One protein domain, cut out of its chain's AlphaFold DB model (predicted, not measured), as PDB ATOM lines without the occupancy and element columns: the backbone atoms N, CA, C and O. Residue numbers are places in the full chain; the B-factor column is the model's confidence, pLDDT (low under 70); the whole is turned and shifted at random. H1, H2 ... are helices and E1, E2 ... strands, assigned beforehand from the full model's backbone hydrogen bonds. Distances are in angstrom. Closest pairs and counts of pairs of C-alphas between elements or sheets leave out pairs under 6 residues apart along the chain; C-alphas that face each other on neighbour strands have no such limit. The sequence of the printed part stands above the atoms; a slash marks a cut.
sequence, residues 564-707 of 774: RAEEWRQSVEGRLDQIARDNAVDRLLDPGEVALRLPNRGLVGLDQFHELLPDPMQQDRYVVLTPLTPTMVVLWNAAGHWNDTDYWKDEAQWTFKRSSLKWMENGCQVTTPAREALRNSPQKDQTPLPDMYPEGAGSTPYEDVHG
ATOM      1  N   ARG A 564     -25.149 -64.778  12.811       70.88
ATOM      2  CA  ARG A 564     -24.556 -64.452  11.510       70.88
ATOM      3  C   ARG A 564     -25.572 -64.463  10.384       70.88
ATOM      4  O   ARG A 564     -25.495 -63.628   9.489       70.88
ATOM      5  N   ALA A 565     -26.546 -65.368  10.448       77.31
ATOM      6  CA  ALA A 565     -27.689 -65.336   9.546       77.31
ATOM      7  C   ALA A 565     -28.439 -63.992   9.639       77.31
ATOM      8  O   ALA A 565     -28.815 -63.424   8.613       77.31
ATOM      9  N   GLU A 566     -28.610 -63.461  10.853       76.25
ATOM     10  CA  GLU A 566     -29.245 -62.165  11.104       76.25
ATOM     11  C   GLU A 566     -28.363 -60.973  10.700       76.25
ATOM     12  O   GLU A 566     -28.861 -60.051  10.061       76.25
ATOM     13  N   GLU A 567     -27.066 -60.984  11.006       74.00
ATOM     14  CA  GLU A 567     -26.111 -59.940  10.609       74.00
ATOM     15  C   GLU A 567     -26.011 -59.832   9.085       74.00
ATOM     16  O   GLU A 567     -26.129 -58.738   8.525       74.00
ATOM     17  N   TRP A 568     -25.884 -60.975   8.405       83.38
ATOM     18  CA  TRP A 568     -25.913 -61.042   6.950       83.38
ATOM     19  C   TRP A 568     -27.223 -60.458   6.405       83.38
ATOM     20  O   TRP A 568     -27.207 -59.585   5.535       83.38
ATOM     21  N   ARG A 569     -28.371 -60.861   6.971       86.31
ATOM     22  CA  ARG A 569     -29.689 -60.342   6.581       86.31
ATOM     23  C   ARG A 569     -29.784 -58.826   6.773       86.31
ATOM     24  O   ARG A 569     -30.283 -58.142   5.881       86.31
ATOM     25  N   GLN A 570     -29.315 -58.296   7.903       81.31
ATOM     26  CA  GLN A 570     -29.329 -56.861   8.210       81.31
ATOM     27  C   GLN A 570     -28.438 -56.057   7.259       81.31
ATOM     28  O   GLN A 570     -28.828 -54.969   6.832       81.31
ATOM     29  N   SER A 571     -27.274 -56.591   6.884       78.44
ATOM     30  CA  SER A 571     -26.395 -55.957   5.896       78.44
ATOM     31  C   SER A 571     -27.054 -55.863   4.516       78.44
ATOM     32  O   SER A 571     -27.073 -54.794   3.892       78.44
ATOM     33  N   VAL A 572     -27.684 -56.956   4.071       86.25
ATOM     34  CA  VAL A 572     -28.467 -56.993   2.827       86.25
ATOM     35  C   VAL A 572     -29.642 -56.012   2.889       86.25
ATOM     36  O   VAL A 572     -29.818 -55.207   1.972       86.25
ATOM     37  N   GLU A 573     -30.424 -56.034   3.973       87.06
ATOM     38  CA  GLU A 573     -31.576 -55.147   4.173       87.06
ATOM     39  C   GLU A 573     -31.163 -53.672   4.153       87.06
ATOM     40  O   GLU A 573     -31.770 -52.884   3.433       87.06
ATOM     41  N   GLY A 574     -30.084 -53.292   4.845       80.75
ATOM     42  CA  GLY A 574     -29.594 -51.910   4.864       80.75
ATOM     43  C   GLY A 574     -29.239 -51.370   3.474       80.75
ATOM     44  O   GLY A 574     -29.516 -50.205   3.161       80.75
ATOM     45  N   ARG A 575     -28.680 -52.220   2.604       83.62
ATOM     46  CA  ARG A 575     -28.365 -51.868   1.211       83.62
ATOM     47  C   ARG A 575     -29.608 -51.805   0.332       83.62
ATOM     48  O   ARG A 575     -29.769 -50.831  -0.404       83.62
ATOM     49  N   LEU A 576     -30.510 -52.780   0.433       88.88
ATOM     50  CA  LEU A 576     -31.781 -52.762  -0.301       88.88
ATOM     51  C   LEU A 576     -32.649 -51.563   0.092       88.88
ATOM     52  O   LEU A 576     -33.251 -50.930  -0.773       88.88
ATOM     53  N   ASP A 577     -32.637 -51.176   1.364       86.31
ATOM     54  CA  ASP A 577     -33.313 -49.983   1.870       86.31
ATOM     55  C   ASP A 577     -32.720 -48.689   1.318       86.31
ATOM     56  O   ASP A 577     -33.434 -47.699   1.131       86.31
ATOM     57  N   GLN A 578     -31.410 -48.655   1.070       84.62
ATOM     58  CA  GLN A 578     -30.778 -47.530   0.389       84.62
ATOM     59  C   GLN A 578     -31.204 -47.477  -1.084       84.62
ATOM     60  O   GLN A 578     -31.694 -46.437  -1.521       84.62
ATOM     61  N   ILE A 579     -31.140 -48.601  -1.805       87.94
ATOM     62  CA  ILE A 579     -31.578 -48.697  -3.209       87.94
ATOM     63  C   ILE A 579     -33.048 -48.284  -3.350       87.94
ATOM     64  O   ILE A 579     -33.402 -47.491  -4.221       87.94
ATOM     65  N   ALA A 580     -33.918 -48.759  -2.458       87.50
ATOM     66  CA  ALA A 580     -35.333 -48.419  -2.474       87.50
ATOM     67  C   ALA A 580     -35.594 -46.924  -2.232       87.50
ATOM     68  O   ALA A 580     -36.499 -46.343  -2.841       87.50
ATOM     69  N   ARG A 581     -34.804 -46.285  -1.358       85.81
ATOM     70  CA  ARG A 581     -34.863 -44.831  -1.140       85.81
ATOM     71  C   ARG A 581     -34.423 -44.069  -2.385       85.81
ATOM     72  O   ARG A 581     -35.119 -43.130  -2.774       85.81
ATOM     73  N   ASP A 582     -33.347 -44.499  -3.032       85.19
ATOM     74  CA  ASP A 582     -32.838 -43.868  -4.254       85.19
ATOM     75  C   ASP A 582     -33.853 -44.007  -5.400       85.19
ATOM     76  O   ASP A 582     -34.230 -43.017  -6.031       85.19
ATOM     77  N   ASN A 583     -34.438 -45.197  -5.576       86.38
ATOM     78  CA  ASN A 583     -35.520 -45.440  -6.532       86.38
ATOM     79  C   ASN A 583     -36.735 -44.531  -6.299       86.38
ATOM     80  O   ASN A 583     -37.338 -44.044  -7.259       86.38
ATOM     81  N   ALA A 584     -37.111 -44.294  -5.038       82.19
ATOM     82  CA  ALA A 584     -38.241 -43.436  -4.694       82.19
ATOM     83  C   ALA A 584     -37.959 -41.947  -4.962       82.19
ATOM     84  O   ALA A 584     -38.850 -41.226  -5.425       82.19
ATOM     85  N   VAL A 585     -36.737 -41.487  -4.676       77.12
ATOM     86  CA  VAL A 585     -36.315 -40.091  -4.870       77.12
ATOM     87  C   VAL A 585     -36.134 -39.777  -6.354       77.12
ATOM     88  O   VAL A 585     -36.718 -38.808  -6.849       77.12
ATOM     89  N   ASP A 586     -35.397 -40.621  -7.071       76.62
ATOM     90  CA  ASP A 586     -34.989 -40.371  -8.455       76.62
ATOM     91  C   ASP A 586     -35.953 -40.968  -9.493       76.62
ATOM     92  O   ASP A 586     -35.831 -40.685 -10.686       76.62
ATOM     93  N   ARG A 587     -36.971 -41.724  -9.047       75.62
ATOM     94  CA  ARG A 587     -37.976 -42.398  -9.895       75.62
ATOM     95  C   ARG A 587     -37.328 -43.284 -10.958       75.62
ATOM     96  O   ARG A 587     -37.660 -43.191 -12.139       75.62
ATOM     97  N   LEU A 588     -36.395 -44.116 -10.503       79.25
ATOM     98  CA  LEU A 588     -35.551 -44.953 -11.357       79.25
ATOM     99  C   LEU A 588     -36.315 -46.124 -11.988       79.25
ATOM    100  O   LEU A 588     -35.951 -46.552 -13.076       79.25
ATOM    101  N   LEU A 589     -37.377 -46.601 -11.331       83.38
ATOM    102  CA  LEU A 589     -38.137 -47.770 -11.778       83.38
ATOM    103  C   LEU A 589     -39.226 -47.406 -12.786       83.38
ATOM    104  O   LEU A 589     -40.012 -46.470 -12.577       83.38
ATOM    105  N   ASP A 590     -39.332 -48.208 -13.842       83.06
ATOM    106  CA  ASP A 590     -40.383 -48.065 -14.837       83.06
ATOM    107  C   ASP A 590     -41.750 -48.480 -14.246       83.06
ATOM    108  O   ASP A 590     -41.866 -49.471 -13.525       83.06
ATOM    109  N   PRO A 591     -42.861 -47.791 -14.569       83.19
ATOM    110  CA  PRO A 591     -44.166 -48.060 -13.951       83.19
ATOM    111  C   PRO A 591     -44.693 -49.494 -14.116       83.19
ATOM    112  O   PRO A 591     -45.463 -49.962 -13.276       83.19
ATOM    113  N   GLY A 592     -44.325 -50.169 -15.208       82.00
ATOM    114  CA  GLY A 592     -44.690 -51.563 -15.487       82.00
ATOM    115  C   GLY A 592     -43.585 -52.571 -15.176       82.00
ATOM    116  O   GLY A 592     -43.773 -53.754 -15.449       82.00
ATOM    117  N   GLU A 593     -42.442 -52.112 -14.672       86.88
ATOM    118  CA  GLU A 593     -41.318 -52.965 -14.304       86.88
ATOM    119  C   GLU A 593     -41.704 -53.869 -13.140       86.88
ATOM    120  O   GLU A 593     -42.334 -53.421 -12.174       86.88
ATOM    121  N   VAL A 594     -41.352 -55.147 -13.251       88.81
ATOM    122  CA  VAL A 594     -41.485 -56.084 -12.141       88.81
ATOM    123  C   VAL A 594     -40.398 -55.767 -11.119       88.81
ATOM    124  O   VAL A 594     -39.212 -55.770 -11.434       88.81
ATOM    125  N   ALA A 595     -40.819 -55.482  -9.893       91.19
ATOM    126  CA  ALA A 595     -39.962 -55.059  -8.797       91.19
ATOM    127  C   ALA A 595     -40.212 -55.914  -7.551       91.19
ATOM    128  O   ALA A 595     -41.327 -56.394  -7.311       91.19
ATOM    129  N   LEU A 596     -39.181 -56.049  -6.721       91.12
ATOM    130  CA  LEU A 596     -39.290 -56.583  -5.374       91.12
ATOM    131  C   LEU A 596     -39.724 -55.464  -4.421       91.12
ATOM    132  O   LEU A 596     -39.069 -54.430  -4.285       91.12
ATOM    133  N   ARG A 597     -40.842 -55.678  -3.735       89.19
ATOM    134  CA  ARG A 597     -41.284 -54.864  -2.610       89.19
ATOM    135  C   ARG A 597     -40.744 -55.440  -1.311       89.19
ATOM    136  O   ARG A 597     -41.062 -56.576  -0.960       89.19
ATOM    137  N   LEU A 598     -40.007 -54.608  -0.589       87.94
ATOM    138  CA  LEU A 598     -39.444 -54.896   0.726       87.94
ATOM    139  C   LEU A 598     -40.510 -54.754   1.838       87.94
ATOM    140  O   LEU A 598     -41.547 -54.103   1.620       87.94
ATOM    141  N   PRO A 599     -40.276 -55.283   3.055       80.50
ATOM    142  CA  PRO A 599     -41.197 -55.124   4.190       80.50
ATOM    143  C   PRO A 599     -41.507 -53.667   4.537       80.50
ATOM    144  O   PRO A 599     -42.654 -53.325   4.834       80.50
ATOM    145  N   ASN A 600     -40.511 -52.783   4.423       78.44
ATOM    146  CA  ASN A 600     -40.662 -51.339   4.628       78.44
ATOM    147  C   ASN A 600     -41.446 -50.632   3.497       78.44
ATOM    148  O   ASN A 600     -41.629 -49.416   3.538       78.44
ATOM    149  N   ARG A 601     -41.954 -51.392   2.514       84.06
ATOM    150  CA  ARG A 601     -42.681 -50.944   1.312       84.06
ATOM    151  C   ARG A 601     -41.829 -50.218   0.272       84.06
ATOM    152  O   ARG A 601     -42.385 -49.718  -0.705       84.06
ATOM    153  N   GLY A 602     -40.513 -50.192   0.453       87.56
ATOM    154  CA  GLY A 602     -39.560 -49.795  -0.571       87.56
ATOM    155  C   GLY A 602     -39.630 -50.710  -1.796       87.56
ATOM    156  O   GLY A 602     -39.994 -51.881  -1.678       87.56
ATOM    157  N   LEU A 603     -39.312 -50.161  -2.971       91.62
ATOM    158  CA  LEU A 603     -39.284 -50.894  -4.237       91.62
ATOM    159  C   LEU A 603     -37.863 -50.973  -4.779       91.62
ATOM    160  O   LEU A 603     -37.196 -49.948  -4.909       91.62
ATOM    161  N   VAL A 604     -37.447 -52.182  -5.140       91.75
ATOM    162  CA  VAL A 604     -36.151 -52.488  -5.750       91.75
ATOM    163  C   VAL A 604     -36.398 -53.215  -7.071       91.75
ATOM    164  O   VAL A 604     -37.198 -54.150  -7.108       91.75
ATOM    165  N   GLY A 605     -35.759 -52.774  -8.156       91.44
ATOM    166  CA  GLY A 605     -35.813 -53.473  -9.444       91.44
ATOM    167  C   GLY A 605     -35.192 -54.865  -9.326       91.44
ATOM    168  O   GLY A 605     -34.287 -55.077  -8.516       91.44
ATOM    169  N   LEU A 606     -35.688 -55.848 -10.081       90.69
ATOM    170  CA  LEU A 606     -35.132 -57.207 -10.002       90.69
ATOM    171  C   LEU A 606     -33.677 -57.266 -10.488       90.69
ATOM    172  O   LEU A 606     -32.884 -58.015  -9.935       90.69
ATOM    173  N   ASP A 607     -33.305 -56.422 -11.448       88.25
ATOM    174  CA  ASP A 607     -31.923 -56.239 -11.898       88.25
ATOM    175  C   ASP A 607     -31.008 -55.717 -10.778       88.25
ATOM    176  O   ASP A 607     -29.928 -56.259 -10.562       88.25
ATOM    177  N   GLN A 608     -31.467 -54.721 -10.017       90.38
ATOM    178  CA  GLN A 608     -30.755 -54.172  -8.861       90.38
ATOM    179  C   GLN A 608     -30.638 -55.208  -7.735       90.38
ATOM    180  O   GLN A 608     -29.608 -55.300  -7.068       90.38
ATOM    181  N   PHE A 609     -31.684 -56.012  -7.528       90.75
ATOM    182  CA  PHE A 609     -31.672 -57.105  -6.559       90.75
ATOM    183  C   PHE A 609     -30.664 -58.197  -6.951       90.75
ATOM    184  O   PHE A 609     -29.891 -58.639  -6.102       90.75
ATOM    185  N   HIS A 610     -30.608 -58.580  -8.230       89.12
ATOM    186  CA  HIS A 610     -29.632 -59.544  -8.758       89.12
ATOM    187  C   HIS A 610     -28.206 -59.002  -8.781       89.12
ATOM    188  O   HIS A 610     -27.261 -59.760  -8.600       89.12
ATOM    189  N   GLU A 611     -28.028 -57.701  -9.002       87.00
ATOM    190  CA  GLU A 611     -26.713 -57.068  -8.916       87.00
ATOM    191  C   GLU A 611     -26.182 -57.085  -7.478       87.00
ATOM    192  O   GLU A 611     -24.991 -57.323  -7.271       87.00
ATOM    193  N   LEU A 612     -27.057 -56.880  -6.485       85.81
ATOM    194  CA  LEU A 612     -26.678 -56.978  -5.076       85.81
ATOM    195  C   LEU A 612     -26.413 -58.427  -4.646       85.81
ATOM    196  O   LEU A 612     -25.432 -58.683  -3.951       85.81
ATOM    197  N   LEU A 613     -27.301 -59.348  -5.030       88.25
ATOM    198  CA  LEU A 613     -27.261 -60.770  -4.688       88.25
ATOM    199  C   LEU A 613     -27.215 -61.604  -5.977       88.25
ATOM    200  O   LEU A 613     -28.258 -62.048  -6.464       88.25
ATOM    201  N   PRO A 614     -26.026 -61.825  -6.561       82.81
ATOM    202  CA  PRO A 614     -25.897 -62.527  -7.837       82.81
ATOM    203  C   PRO A 614     -26.180 -64.030  -7.737       82.81
ATOM    204  O   PRO A 614     -26.489 -64.656  -8.752       82.81
ATOM    205  N   ASP A 615     -26.073 -64.618  -6.543       83.12
ATOM    206  CA  ASP A 615     -26.368 -66.031  -6.311       83.12
ATOM    207  C   ASP A 615     -27.871 -66.239  -6.011       83.12
ATOM    208  O   ASP A 615     -28.392 -65.634  -5.068       83.12
ATOM    209  N   PRO A 616     -28.587 -67.108  -6.756       87.12
ATOM    210  CA  PRO A 616     -29.990 -67.429  -6.480       87.12
ATOM    211  C   PRO A 616     -30.259 -67.913  -5.048       87.12
ATOM    212  O   PRO A 616     -31.296 -67.591  -4.480       87.12
ATOM    213  N   MET A 617     -29.322 -68.632  -4.429       85.44
ATOM    214  CA  MET A 617     -29.463 -69.094  -3.050       85.44
ATOM    215  C   MET A 617     -29.395 -67.928  -2.055       85.44
ATOM    216  O   MET A 617     -30.126 -67.919  -1.068       85.44
ATOM    217  N   GLN A 618     -28.570 -66.908  -2.317       87.44
ATOM    218  CA  GLN A 618     -28.559 -65.681  -1.509       87.44
ATOM    219  C   GLN A 618     -29.883 -64.923  -1.641       87.44
ATOM    220  O   GLN A 618     -30.421 -64.428  -0.650       87.44
ATOM    221  N   GLN A 619     -30.444 -64.866  -2.850       90.69
ATOM    222  CA  GLN A 619     -31.763 -64.272  -3.082       90.69
ATOM    223  C   GLN A 619     -32.844 -64.998  -2.265       90.69
ATOM    224  O   GLN A 619     -33.617 -64.348  -1.556       90.69
ATOM    225  N   ASP A 620     -32.848 -66.333  -2.306       89.94
ATOM    226  CA  ASP A 620     -33.788 -67.184  -1.568       89.94
ATOM    227  C   ASP A 620     -33.663 -67.004  -0.049       89.94
ATOM    228  O   ASP A 620     -34.662 -66.752   0.631       89.94
ATOM    229  N   ARG A 621     -32.433 -67.029   0.485       88.94
ATOM    230  CA  ARG A 621     -32.146 -66.761   1.906       88.94
ATOM    231  C   ARG A 621     -32.717 -65.426   2.353       88.94
ATOM    232  O   ARG A 621     -33.410 -65.362   3.367       88.94
ATOM    233  N   TYR A 622     -32.459 -64.359   1.594       89.50
ATOM    234  CA  TYR A 622     -32.972 -63.040   1.940       89.50
ATOM    235  C   TYR A 622     -34.503 -63.039   1.985       89.50
ATOM    236  O   TYR A 622     -35.084 -62.577   2.966       89.50
ATOM    237  N   VAL A 623     -35.171 -63.598   0.974       88.56
ATOM    238  CA  VAL A 623     -36.642 -63.662   0.918       88.56
ATOM    239  C   VAL A 623     -37.223 -64.374   2.141       88.56
ATOM    240  O   VAL A 623     -38.181 -63.872   2.735       88.56
ATOM    241  N   VAL A 624     -36.642 -65.509   2.531       84.44
ATOM    242  CA  VAL A 624     -37.112 -66.335   3.655       84.44
ATOM    243  C   VAL A 624     -36.846 -65.675   5.009       84.44
ATOM    244  O   VAL A 624     -37.685 -65.750   5.905       84.44
ATOM    245  N   LEU A 625     -35.709 -64.993   5.163       82.06
ATOM    246  CA  LEU A 625     -35.304 -64.363   6.425       82.06
ATOM    247  C   LEU A 625     -36.007 -63.026   6.711       82.06
ATOM    248  O   LEU A 625     -35.983 -62.540   7.838       82.06
ATOM    249  N   THR A 626     -36.647 -62.425   5.712       77.25
ATOM    250  CA  THR A 626     -37.176 -61.052   5.764       77.25
ATOM    251  C   THR A 626     -38.611 -60.841   6.326       77.25
ATOM    252  O   THR A 626     -39.007 -59.683   6.488       77.25
ATOM    253  N   PRO A 627     -39.446 -61.842   6.693       66.00
ATOM    254  CA  PRO A 627     -40.711 -61.559   7.382       66.00
ATOM    255  C   PRO A 627     -40.499 -60.901   8.762       66.00
ATOM    256  O   PRO A 627     -39.655 -61.356   9.524       66.00
ATOM    257  N   LEU A 628     -41.314 -59.879   9.080       51.78
ATOM    258  CA  LEU A 628     -41.507 -59.200  10.387       51.78
ATOM    259  C   LEU A 628     -40.746 -59.840  11.570       51.78
ATOM    260  O   LEU A 628     -41.298 -60.678  12.280       51.78
ATOM    261  N   THR A 629     -39.494 -59.416  11.753       50.91
ATOM    262  CA  THR A 629     -38.538 -59.933  12.744       50.91
ATOM    263  C   THR A 629     -38.387 -61.458  12.658       50.91
ATOM    264  O   THR A 629     -39.203 -62.177  13.249       50.91
ATOM    265  N   PRO A 630     -37.363 -61.992  11.962       56.88
ATOM    266  CA  PRO A 630     -37.169 -63.434  11.912       56.88
ATOM    267  C   PRO A 630     -37.132 -63.969  13.342       56.88
ATOM    268  O   PRO A 630     -36.334 -63.549  14.181       56.88
ATOM    269  N   THR A 631     -38.082 -64.848  13.666       61.25
ATOM    270  CA  THR A 631     -38.084 -65.486  14.984       61.25
ATOM    271  C   THR A 631     -36.773 -66.248  15.136       61.25
ATOM    272  O   THR A 631     -36.260 -66.767  14.145       61.25
ATOM    273  N   MET A 632     -36.261 -66.397  16.359       59.25
ATOM    274  CA  MET A 632     -35.071 -67.225  16.597       59.25
ATOM    275  C   MET A 632     -35.188 -68.608  15.936       59.25
ATOM    276  O   MET A 632     -34.210 -69.106  15.403       59.25
ATOM    277  N   VAL A 633     -36.393 -69.188  15.870       56.31
ATOM    278  CA  VAL A 633     -36.667 -70.449  15.159       56.31
ATOM    279  C   VAL A 633     -36.308 -70.377  13.668       56.31
ATOM    280  O   VAL A 633     -35.713 -71.308  13.141       56.31
ATOM    281  N   VAL A 634     -36.631 -69.273  12.991       67.31
ATOM    282  CA  VAL A 634     -36.282 -69.056  11.575       67.31
ATOM    283  C   VAL A 634     -34.770 -68.924  11.414       67.31
ATOM    284  O   VAL A 634     -34.216 -69.553  10.525       67.31
ATOM    285  N   LEU A 635     -34.096 -68.184  12.298       67.06
ATOM    286  CA  LEU A 635     -32.636 -68.029  12.258       67.06
ATOM    287  C   LEU A 635     -31.893 -69.338  12.570       67.06
ATOM    288  O   LEU A 635     -30.840 -69.604  12.002       67.06
ATOM    289  N   TRP A 636     -32.449 -70.183  13.435       63.09
ATOM    290  CA  TRP A 636     -31.911 -71.512  13.726       63.09
ATOM    291  C   TRP A 636     -32.097 -72.497  12.578       63.09
ATOM    292  O   TRP A 636     -31.168 -73.238  12.256       63.09
ATOM    293  N   ASN A 637     -33.271 -72.495  11.947       65.81
ATOM    294  CA  ASN A 637     -33.497 -73.280  10.736       65.81
ATOM    295  C   ASN A 637     -32.567 -72.802   9.619       65.81
ATOM    296  O   ASN A 637     -31.907 -73.609   8.976       65.81
ATOM    297  N   ALA A 638     -32.445 -71.485   9.459       69.25
ATOM    298  CA  ALA A 638     -31.542 -70.865   8.507       69.25
ATOM    299  C   ALA A 638     -30.089 -71.291   8.721       69.25
ATOM    300  O   ALA A 638     -29.432 -71.691   7.768       69.25
ATOM    301  N   ALA A 639     -29.604 -71.240   9.961       67.56
ATOM    302  CA  ALA A 639     -28.268 -71.693  10.329       67.56
ATOM    303  C   ALA A 639     -28.047 -73.171   9.961       67.56
ATOM    304  O   ALA A 639     -27.084 -73.500   9.276       67.56
ATOM    305  N   GLY A 640     -28.981 -74.055  10.334       63.84
ATOM    306  CA  GLY A 640     -28.876 -75.494  10.063       63.84
ATOM    307  C   GLY A 640     -28.972 -75.884   8.585       63.84
ATOM    308  O   GLY A 640     -28.463 -76.933   8.202       63.84
ATOM    309  N   HIS A 641     -29.596 -75.042   7.762       72.50
ATOM    310  CA  HIS A 641     -29.766 -75.262   6.328       72.50
ATOM    311  C   HIS A 641     -28.995 -74.246   5.489       72.50
ATOM    312  O   HIS A 641     -29.281 -74.104   4.303       72.50
ATOM    313  N   TRP A 642     -28.010 -73.532   6.053       77.31
ATOM    314  CA  TRP A 642     -27.403 -72.392   5.358       77.31
ATOM    315  C   TRP A 642     -26.906 -72.777   3.966       77.31
ATOM    316  O   TRP A 642     -27.172 -72.064   3.005       77.31
ATOM    317  N   ASN A 643     -26.318 -73.964   3.820       72.56
ATOM    318  CA  ASN A 643     -25.755 -74.464   2.562       72.56
ATOM    319  C   ASN A 643     -26.694 -75.386   1.755       72.56
ATOM    320  O   ASN A 643     -26.251 -76.001   0.784       72.56
ATOM    321  N   ASP A 644     -27.965 -75.506   2.140       73.19
ATOM    322  CA  ASP A 644     -28.951 -76.389   1.509       73.19
ATOM    323  C   ASP A 644     -29.771 -75.636   0.448       73.19
ATOM    324  O   ASP A 644     -30.752 -74.950   0.738       73.19
ATOM    325  N   THR A 645     -29.346 -75.743  -0.813       77.75
ATOM    326  CA  THR A 645     -29.991 -75.053  -1.940       77.75
ATOM    327  C   THR A 645     -31.453 -75.463  -2.137       77.75
ATOM    328  O   THR A 645     -32.272 -74.616  -2.496       77.75
ATOM    329  N   ASP A 646     -31.790 -76.736  -1.919       78.31
ATOM    330  CA  ASP A 646     -33.151 -77.232  -2.139       78.31
ATOM    331  C   ASP A 646     -34.090 -76.721  -1.037       78.31
ATOM    332  O   ASP A 646     -35.185 -76.242  -1.344       78.31
ATOM    333  N   TYR A 647     -33.626 -76.711   0.218       81.31
ATOM    334  CA  TYR A 647     -34.347 -76.106   1.340       81.31
ATOM    335  C   TYR A 647     -34.692 -74.635   1.079       81.31
ATOM    336  O   TYR A 647     -35.858 -74.243   1.166       81.31
ATOM    337  N   TRP A 648     -33.691 -73.820   0.724       84.69
ATOM    338  CA  TRP A 648     -33.890 -72.380   0.533       84.69
ATOM    339  C   TRP A 648     -34.876 -72.071  -0.583       84.69
ATOM    340  O   TRP A 648     -35.751 -71.217  -0.423       84.69
ATOM    341  N   LYS A 649     -34.780 -72.809  -1.684       86.75
ATOM    342  CA  LYS A 649     -35.694 -72.692  -2.813       86.75
ATOM    343  C   LYS A 649     -37.134 -73.030  -2.436       86.75
ATOM    344  O   LYS A 649     -38.051 -72.284  -2.794       86.75
ATOM    345  N   ASP A 650     -37.352 -74.142  -1.737       83.38
ATOM    346  CA  ASP A 650     -38.694 -74.580  -1.345       83.38
ATOM    347  C   ASP A 650     -39.331 -73.597  -0.346       83.38
ATOM    348  O   ASP A 650     -40.496 -73.205  -0.505       83.38
ATOM    349  N   GLU A 651     -38.553 -73.110   0.623       83.38
ATOM    350  CA  GLU A 651     -38.999 -72.103   1.591       83.38
ATOM    351  C   GLU A 651     -39.268 -70.741   0.942       83.38
ATOM    352  O   GLU A 651     -40.266 -70.085   1.263       83.38
ATOM    353  N   ALA A 652     -38.449 -70.307  -0.017       86.81
ATOM    354  CA  ALA A 652     -38.667 -69.057  -0.746       86.81
ATOM    355  C   ALA A 652     -39.941 -69.123  -1.606       86.81
ATOM    356  O   ALA A 652     -40.772 -68.207  -1.565       86.81
ATOM    357  N   GLN A 653     -40.171 -70.237  -2.313       85.00
ATOM    358  CA  GLN A 653     -41.422 -70.481  -3.043       85.00
ATOM    359  C   GLN A 653     -42.639 -70.411  -2.118       85.00
ATOM    360  O   GLN A 653     -43.652 -69.773  -2.445       85.00
ATOM    361  N   TRP A 654     -42.548 -71.052  -0.953       79.62
ATOM    362  CA  TRP A 654     -43.616 -71.037   0.037       79.62
ATOM    363  C   TRP A 654     -43.845 -69.634   0.610       79.62
ATOM    364  O   TRP A 654     -44.993 -69.184   0.710       79.62
ATOM    365  N   THR A 655     -42.770 -68.902   0.893       80.06
ATOM    366  CA  THR A 655     -42.793 -67.534   1.425       80.06
ATOM    367  C   THR A 655     -43.461 -66.564   0.452       80.06
ATOM    368  O   THR A 655     -44.347 -65.801   0.852       80.06
ATOM    369  N   PHE A 656     -43.144 -66.633  -0.842       80.25
ATOM    370  CA  PHE A 656     -43.817 -65.824  -1.862       80.25
ATOM    371  C   PHE A 656     -45.291 -66.199  -2.045       80.25
ATOM    372  O   PHE A 656     -46.152 -65.322  -2.187       80.25
ATOM    373  N   LYS A 657     -45.619 -67.494  -2.011       74.62
ATOM    374  CA  LYS A 657     -47.010 -67.965  -2.076       74.62
ATOM    375  C   LYS A 657     -47.825 -67.481  -0.876       74.62
ATOM    376  O   LYS A 657     -48.982 -67.102  -1.022       74.62
ATOM    377  N   ARG A 658     -47.233 -67.452   0.314       71.00
ATOM    378  CA  ARG A 658     -47.895 -66.965   1.526       71.00
ATOM    379  C   ARG A 658     -48.063 -65.444   1.511       71.00
ATOM    380  O   ARG A 658     -49.167 -64.950   1.752       71.00
ATOM    381  N   SER A 659     -47.007 -64.720   1.148       66.62
ATOM    382  CA  SER A 659     -46.997 -63.253   1.078       66.62
ATOM    383  C   SER A 659     -47.946 -62.714   0.004       66.62
ATOM    384  O   SER A 659     -48.517 -61.638   0.170       66.62
ATOM    385  N   SER A 660     -48.179 -63.470  -1.073       63.06
ATOM    386  CA  SER A 660     -49.179 -63.123  -2.093       63.06
ATOM    387  C   SER A 660     -50.626 -63.363  -1.637       63.06
ATOM    388  O   SER A 660     -51.512 -62.612  -2.040       63.06
ATOM    389  N   LEU A 661     -50.876 -64.345  -0.759       55.72
ATOM    390  CA  LEU A 661     -52.215 -64.669  -0.240       55.72
ATOM    391  C   LEU A 661     -52.674 -63.734   0.886       55.72
ATOM    392  O   LEU A 661     -53.869 -63.472   1.032       55.72
ATOM    393  N   LYS A 662     -51.743 -63.225   1.695       57.12
ATOM    394  CA  LYS A 662     -52.034 -62.293   2.786       57.12
ATOM    395  C   LYS A 662     -51.352 -60.960   2.525       57.12
ATOM    396  O   LYS A 662     -50.245 -60.695   2.975       57.12
ATOM    397  N   TRP A 663     -52.074 -60.084   1.836       50.91
ATOM    398  CA  TRP A 663     -51.620 -58.756   1.408       50.91
ATOM    399  C   TRP A 663     -51.173 -57.808   2.545       50.91
ATOM    400  O   TRP A 663     -50.576 -56.771   2.240       50.91
ATOM    401  N   MET A 664     -51.451 -58.163   3.810       47.25
ATOM    402  CA  MET A 664     -51.030 -57.474   5.041       47.25
ATOM    403  C   MET A 664     -49.834 -58.127   5.767       47.25
ATOM    404  O   MET A 664     -49.404 -57.593   6.784       47.25
ATOM    405  N   GLU A 665     -49.295 -59.262   5.304       53.69
ATOM    406  CA  GLU A 665     -48.096 -59.862   5.916       53.69
ATOM    407  C   GLU A 665     -46.819 -59.137   5.425       53.69
ATOM    408  O   GLU A 665     -46.636 -58.897   4.230       53.69
ATOM    409  N   ASN A 666     -45.960 -58.742   6.373       61.72
ATOM    410  CA  ASN A 666     -44.779 -57.881   6.197       61.72
ATOM    411  C   ASN A 666     -43.552 -58.643   5.654       61.72
ATOM    412  O   ASN A 666     -42.509 -58.669   6.302       61.72
ATOM    413  N   GLY A 667     -43.693 -59.291   4.498       73.06
ATOM    414  CA  GLY A 667     -42.606 -59.990   3.803       73.06
ATOM    415  C   GLY A 667     -42.333 -59.433   2.403       73.06
ATOM    416  O   GLY A 667     -43.044 -58.543   1.924       73.06
ATOM    417  N   CYS A 668     -41.319 -59.989   1.738       84.31
ATOM    418  CA  CYS A 668     -40.993 -59.674   0.350       84.31
ATOM    419  C   CYS A 668     -42.145 -60.051  -0.598       84.31
ATOM    420  O   CYS A 668     -42.718 -61.140  -0.521       84.31
ATOM    421  N   GLN A 669     -42.491 -59.148  -1.515       87.00
ATOM    422  CA  GLN A 669     -43.543 -59.361  -2.512       87.00
ATOM    423  C   GLN A 669     -43.058 -58.912  -3.882       87.00
ATOM    424  O   GLN A 669     -42.466 -57.850  -4.008       87.00
ATOM    425  N   VAL A 670     -43.383 -59.659  -4.932       88.31
ATOM    426  CA  VAL A 670     -43.229 -59.145  -6.296       88.31
ATOM    427  C   VAL A 670     -44.380 -58.178  -6.577       88.31
ATOM    428  O   VAL A 670     -45.521 -58.451  -6.189       88.31
ATOM    429  N   THR A 671     -44.114 -57.045  -7.226       88.19
ATOM    430  CA  THR A 671     -45.116 -56.022  -7.586       88.19
ATOM    431  C   THR A 671     -44.646 -55.185  -8.785       88.19
ATOM    432  O   THR A 671     -43.621 -55.482  -9.386       88.19
ATOM    433  N   THR A 672     -45.387 -54.130  -9.138       88.56
ATOM    434  CA  THR A 672     -44.919 -53.078 -10.060       88.56
ATOM    435  C   THR A 672     -45.124 -51.693  -9.440       88.56
ATOM    436  O   THR A 672     -46.065 -51.514  -8.651       88.56
ATOM    437  N   PRO A 673     -44.323 -50.667  -9.796       87.94
ATOM    438  CA  PRO A 673     -44.506 -49.321  -9.253       87.94
ATOM    439  C   PRO A 673     -45.901 -48.739  -9.521       87.94
ATOM    440  O   PRO A 673     -46.484 -48.096  -8.646       87.94
ATOM    441  N   ALA A 674     -46.499 -49.004 -10.691       84.12
ATOM    442  CA  ALA A 674     -47.870 -48.578 -10.981       84.12
ATOM    443  C   ALA A 674     -48.903 -49.271 -10.079       84.12
ATOM    444  O   ALA A 674     -49.872 -48.638  -9.653       84.12
ATOM    445  N   ARG A 675     -48.705 -50.557  -9.765       83.31
ATOM    446  CA  ARG A 675     -49.585 -51.312  -8.865       83.31
ATOM    447  C   ARG A 675     -49.502 -50.784  -7.432       83.31
ATOM    448  O   ARG A 675     -50.542 -50.606  -6.801       83.31
ATOM    449  N   GLU A 676     -48.305 -50.474  -6.937       83.81
ATOM    450  CA  GLU A 676     -48.137 -49.857  -5.613       83.81
ATOM    451  C   GLU A 676     -48.671 -48.420  -5.564       83.81
ATOM    452  O   GLU A 676     -49.293 -48.024  -4.580       83.81
ATOM    453  N   ALA A 677     -48.524 -47.641  -6.639       81.81
ATOM    454  CA  ALA A 677     -49.123 -46.309  -6.725       81.81
ATOM    455  C   ALA A 677     -50.661 -46.363  -6.659       81.81
ATOM    456  O   ALA A 677     -51.280 -45.542  -5.982       81.81
ATOM    457  N   LEU A 678     -51.282 -47.352  -7.314       77.81
ATOM    458  CA  LEU A 678     -52.719 -47.612  -7.190       77.81
ATOM    459  C   LEU A 678     -53.092 -48.065  -5.774       77.81
ATOM    460  O   LEU A 678     -54.108 -47.617  -5.245       77.81
ATOM    461  N   ARG A 679     -52.260 -48.902  -5.140       74.69
ATOM    462  CA  ARG A 679     -52.460 -49.372  -3.759       74.69
ATOM    463  C   ARG A 679     -52.436 -48.224  -2.744       74.69
ATOM    464  O   ARG A 679     -53.203 -48.254  -1.786       74.69
ATOM    465  N   ASN A 680     -51.592 -47.222  -2.975       72.56
ATOM    466  CA  ASN A 680     -51.450 -46.040  -2.122       72.56
ATOM    467  C   ASN A 680     -52.389 -44.882  -2.520       72.56
ATOM    468  O   ASN A 680     -52.315 -43.802  -1.939       72.56
ATOM    469  N   SER A 681     -53.265 -45.078  -3.515       73.25
ATOM    470  CA  SER A 681     -54.210 -44.051  -3.960       73.25
ATOM    471  C   SER A 681     -55.385 -43.906  -2.980       73.25
ATOM    472  O   SER A 681     -55.952 -44.917  -2.566       73.25
ATOM    473  N   PRO A 682     -55.867 -42.679  -2.697       60.62
ATOM    474  CA  PRO A 682     -57.079 -42.441  -1.899       60.62
ATOM    475  C   PRO A 682     -58.360 -43.082  -2.468       60.62
ATOM    476  O   PRO A 682     -59.392 -43.096  -1.811       60.62
ATOM    477  N   GLN A 683     -58.328 -43.579  -3.711       58.50
ATOM    478  CA  GLN A 683     -59.443 -44.279  -4.370       58.50
ATOM    479  C   GLN A 683     -59.432 -45.807  -4.156       58.50
ATOM    480  O   GLN A 683     -60.168 -46.517  -4.845       58.50
ATOM    481  N   LYS A 684     -58.611 -46.307  -3.218       55.88
ATOM    482  CA  LYS A 684     -58.379 -47.732  -2.912       55.88
ATOM    483  C   LYS A 684     -59.661 -48.577  -2.809       55.88
ATOM    484  O   LYS A 684     -59.662 -49.724  -3.244       55.88
ATOM    485  N   ASP A 685     -60.761 -47.994  -2.337       53.00
ATOM    486  CA  ASP A 685     -62.021 -48.709  -2.087       53.00
ATOM    487  C   ASP A 685     -62.842 -49.028  -3.348       53.00
ATOM    488  O   ASP A 685     -63.818 -49.775  -3.284       53.00
ATOM    489  N   GLN A 686     -62.498 -48.456  -4.508       50.50
ATOM    490  CA  GLN A 686     -63.368 -48.507  -5.693       50.50
ATOM    491  C   GLN A 686     -62.863 -49.412  -6.814       50.50
ATOM    492  O   GLN A 686     -63.586 -49.632  -7.790       50.50
ATOM    493  N   THR A 687     -61.642 -49.944  -6.738       54.44
ATOM    494  CA  THR A 687     -61.119 -50.818  -7.797       54.44
ATOM    495  C   THR A 687     -60.254 -51.922  -7.195       54.44
ATOM    496  O   THR A 687     -59.186 -51.614  -6.669       54.44
ATOM    497  N   PRO A 688     -60.674 -53.201  -7.265       59.12
ATOM    498  CA  PRO A 688     -59.808 -54.299  -6.859       59.12
ATOM    499  C   PRO A 688     -58.531 -54.254  -7.701       59.12
ATOM    500  O   PRO A 688     -58.592 -54.177  -8.932       59.12
ATOM    501  N   LEU A 689     -57.377 -54.258  -7.029       65.19
ATOM    502  CA  LEU A 689     -56.080 -54.363  -7.694       65.19
ATOM    503  C   LEU A 689     -56.089 -55.660  -8.521       65.19
ATOM    504  O   LEU A 689     -56.326 -56.718  -7.941       65.19
ATOM    505  N   PRO A 690     -55.863 -55.607  -9.846       65.00
ATOM    506  CA  PRO A 690     -55.871 -56.807 -10.684       65.00
ATOM    507  C   PRO A 690     -54.841 -57.792 -10.147       65.00
ATOM    508  O   PRO A 690     -53.737 -57.344  -9.893       65.00
ATOM    509  N   ASP A 691     -55.111 -59.083  -9.963       68.62
ATOM    510  CA  ASP A 691     -54.057 -60.021  -9.537       68.62
ATOM    511  C   ASP A 691     -52.902 -60.028 -10.541       68.62
ATOM    512  O   ASP A 691     -53.124 -60.019 -11.749       68.62
ATOM    513  N   MET A 692     -51.662 -59.975 -10.044       73.31
ATOM    514  CA  MET A 692     -50.487 -60.025 -10.925       73.31
ATOM    515  C   MET A 692     -50.310 -61.427 -11.513       73.31
ATOM    516  O   MET A 692     -49.923 -61.564 -12.666       73.31
ATOM    517  N   TYR A 693     -50.676 -62.442 -10.728       74.38
ATOM    518  CA  TYR A 693     -50.618 -63.854 -11.089       74.38
ATOM    519  C   TYR A 693     -52.019 -64.469 -10.953       74.38
ATOM    520  O   TYR A 693     -52.292 -65.172  -9.978       74.38
ATOM    521  N   PRO A 694     -52.957 -64.160 -11.869       67.69
ATOM    522  CA  PRO A 694     -54.265 -64.806 -11.871       67.69
ATOM    523  C   PRO A 694     -54.113 -66.319 -12.082       67.69
ATOM    524  O   PRO A 694     -53.153 -66.771 -12.707       67.69
ATOM    525  N   GLU A 695     -55.072 -67.115 -11.598       61.66
ATOM    526  CA  GLU A 695     -55.050 -68.571 -11.794       61.66
ATOM    527  C   GLU A 695     -54.873 -68.931 -13.283       61.66
ATOM    528  O   GLU A 695     -55.675 -68.546 -14.137       61.66
ATOM    529  N   GLY A 696     -53.804 -69.673 -13.596       59.53
ATOM    530  CA  GLY A 696     -53.439 -70.050 -14.967       59.53
ATOM    531  C   GLY A 696     -52.501 -69.075 -15.691       59.53
ATOM    532  O   GLY A 696     -52.218 -69.295 -16.871       59.53
ATOM    533  N   ALA A 697     -52.004 -68.030 -15.021       61.25
ATOM    534  CA  ALA A 697     -50.832 -67.291 -15.481       61.25
ATOM    535  C   ALA A 697     -49.649 -68.263 -15.627       61.25
ATOM    536  O   ALA A 697     -49.418 -69.109 -14.769       61.25
ATOM    537  N   GLY A 698     -48.933 -68.182 -16.748       63.81
ATOM    538  CA  GLY A 698     -47.802 -69.067 -17.040       63.81
ATOM    539  C   GLY A 698     -46.535 -68.763 -16.238       63.81
ATOM    540  O   GLY A 698     -45.520 -69.381 -16.532       63.81
ATOM    541  N   SER A 699     -46.592 -67.812 -15.297       69.94
ATOM    542  CA  SER A 699     -45.510 -67.463 -14.377       69.94
ATOM    543  C   SER A 699     -46.013 -67.372 -12.934       69.94
ATOM    544  O   SER A 699     -47.197 -67.132 -12.672       69.94
ATOM    545  N   THR A 700     -45.096 -67.579 -11.995       82.25
ATOM    546  CA  THR A 700     -45.288 -67.452 -10.548       82.25
ATOM    547  C   THR A 700     -44.378 -66.356  -9.979       82.25
ATOM    548  O   THR A 700     -43.362 -66.039 -10.592       82.25
ATOM    549  N   PRO A 701     -44.671 -65.802  -8.783       82.88
ATOM    550  CA  PRO A 701     -43.792 -64.814  -8.156       82.88
ATOM    551  C   PRO A 701     -42.337 -65.276  -8.019       82.88
ATOM    552  O   PRO A 701     -41.422 -64.482  -8.195       82.88
ATOM    553  N   TYR A 702     -42.132 -66.560  -7.723       86.44
ATOM    554  CA  TYR A 702     -40.798 -67.146  -7.621       86.44
ATOM    555  C   TYR A 702     -40.091 -67.179  -8.986       86.44
ATOM    556  O   TYR A 702     -38.940 -66.772  -9.099       86.44
ATOM    557  N   GLU A 703     -40.786 -67.604 -10.046       86.25
ATOM    558  CA  GLU A 703     -40.224 -67.618 -11.405       86.25
ATOM    559  C   GLU A 703     -39.875 -66.217 -11.912       86.25
ATOM    560  O   GLU A 703     -38.878 -66.073 -12.612       86.25
ATOM    561  N   ASP A 704     -40.648 -65.194 -11.540       84.69
ATOM    562  CA  ASP A 704     -40.344 -63.813 -11.915       84.69
ATOM    563  C   ASP A 704     -39.117 -63.281 -11.157       84.69
ATOM    564  O   ASP A 704     -38.291 -62.607 -11.765       84.69
ATOM    565  N   VAL A 705     -38.938 -63.627  -9.874       86.00
ATOM    566  CA  VAL A 705     -37.761 -63.214  -9.080       86.00
ATOM    567  C   VAL A 705     -36.470 -63.817  -9.612       86.00
ATOM    568  O   VAL A 705     -35.467 -63.119  -9.629       86.00
ATOM    569  N   HIS A 706     -36.472 -65.070 -10.071       85.69
ATOM    570  CA  HIS A 706     -35.269 -65.722 -10.617       85.69
ATOM    571  C   HIS A 706     -35.203 -65.714 -12.152       85.69
ATOM    572  O   HIS A 706     -34.308 -66.322 -12.745       85.69
ATOM    573  N   GLY A 707     -36.169 -65.067 -12.806       82.06
ATOM    574  CA  GLY A 707     -36.246 -64.919 -14.254       82.06
ATOM    575  C   GLY A 707     -35.478 -63.703 -14.767       82.06
ATOM    576  O   GLY A 707     -34.885 -62.939 -14.009       82.06
TER     577      GLY A 707
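Overview. This is residues 564 to 707 of the 774 residues of an uncharacterized protein of Bifidobacterium callitrichos (UniProt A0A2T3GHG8). A small, short-stranded sheet of E2, E1 and E3 sits in the middle, with the long helix H1 past its E2 edge and H5 past its E3 edge. H3 bridges H1 and H5 away from the sheet, with H4 beyond it at one end of the body; H6 lies at the other end, H7 covers E3, and residues 680 to 686 stick out as a loop. The printed part has 144 residues, with seven named helices and three named strands in the order H1 E1 E2 H2 H3 H4 H5 E3 H6 H7; the sheet's order is E2 E1 E3, antiparallel throughout, and the class is mostly helix. The whole is compact, with a radius of gyration of the C-alphas of 15.1 A and spans of 46 by 35 by 26 A.

Along the chain. Find C-alpha 564 at (-24.556, -64.452, 11.510); from there H1, residues 564 to 586, runs 33.0 A to C-alpha 586 at (-34.989, -40.371, -8.455). Next look for E1 at residues 595 to 597, 6.3 A long, and E2 at residues 603 to 605, 6.8 A. H2 follows at once, residues 606 to 612, 9.8 A, and then come H3, residues 616 to 625, 14.3 A, and H4, residues 632 to 640, 12.2 A. H5, residues 645 to 661, covers 24.6 A. Read on to E3, residues 669 to 671, 6.3 A, and to H6, residues 673 to 679, 9.7 A. After a stretch with no named element you reach H7, residues 701 to 705, 6.3 A, which ends at C-alpha 705 at (-37.761, -63.214, -9.080).

Arrangement. Start at the hub, H3, which touches three helices. It touches H5 at a steep tilt of 51 degrees, the same way, with the C-alphas of Asp 620 and Ala 652 closest at 5.3 A. H3 and H4 form a helical hairpin at a shallow tilt of 22 degrees, opposite ways; their closest C-alphas, Leu 625 and Val 634, are 7.0 A apart. Residues 566 to 572 of H1 alone touch H3, about perpendicular at 85 degrees, and the closest C-alphas, Arg 569 and Tyr 622, are 6.3 A apart. Residues 565 to 566 of H1 touch H4, only just about perpendicular at 73 degrees, with the C-alphas of Ala 565 and Leu 635 closest at 6.3 A. H1 and H5 are apart. Now go to the sheet. The hairpin of E1 and E2 has N 596 and O 604 within hydrogen-bond range at 2.8 A; between E1 and E3, look at N 597 and O 669, 2.7 A. H1, H2, H5 and H6 are on the sheet, but each only grazes it. H7 is on the sheet over E3, at a height over the sheet of 8.8 A, and touches H5, where the C-alphas of Gln 653 and Tyr 702 are closest at 5.7 A. In the seven helices each O i to N i+4 pair is within hydrogen-bond range.

Size, cuts and confidence. Look at the C-alphas of Gly 640 and Gln 686, the two farthest apart, 46.5 A. The printed part has no cut from 564 to 707. The link from H6 to H7 is long, residues 680 to 700, and within it residues 680 to 686 stand free. The mean pLDDT of the printed part is 77.3, and 38 residues are under 70: residues 627 to 640, 659 to 666, 682 to 691 and 694 to 699.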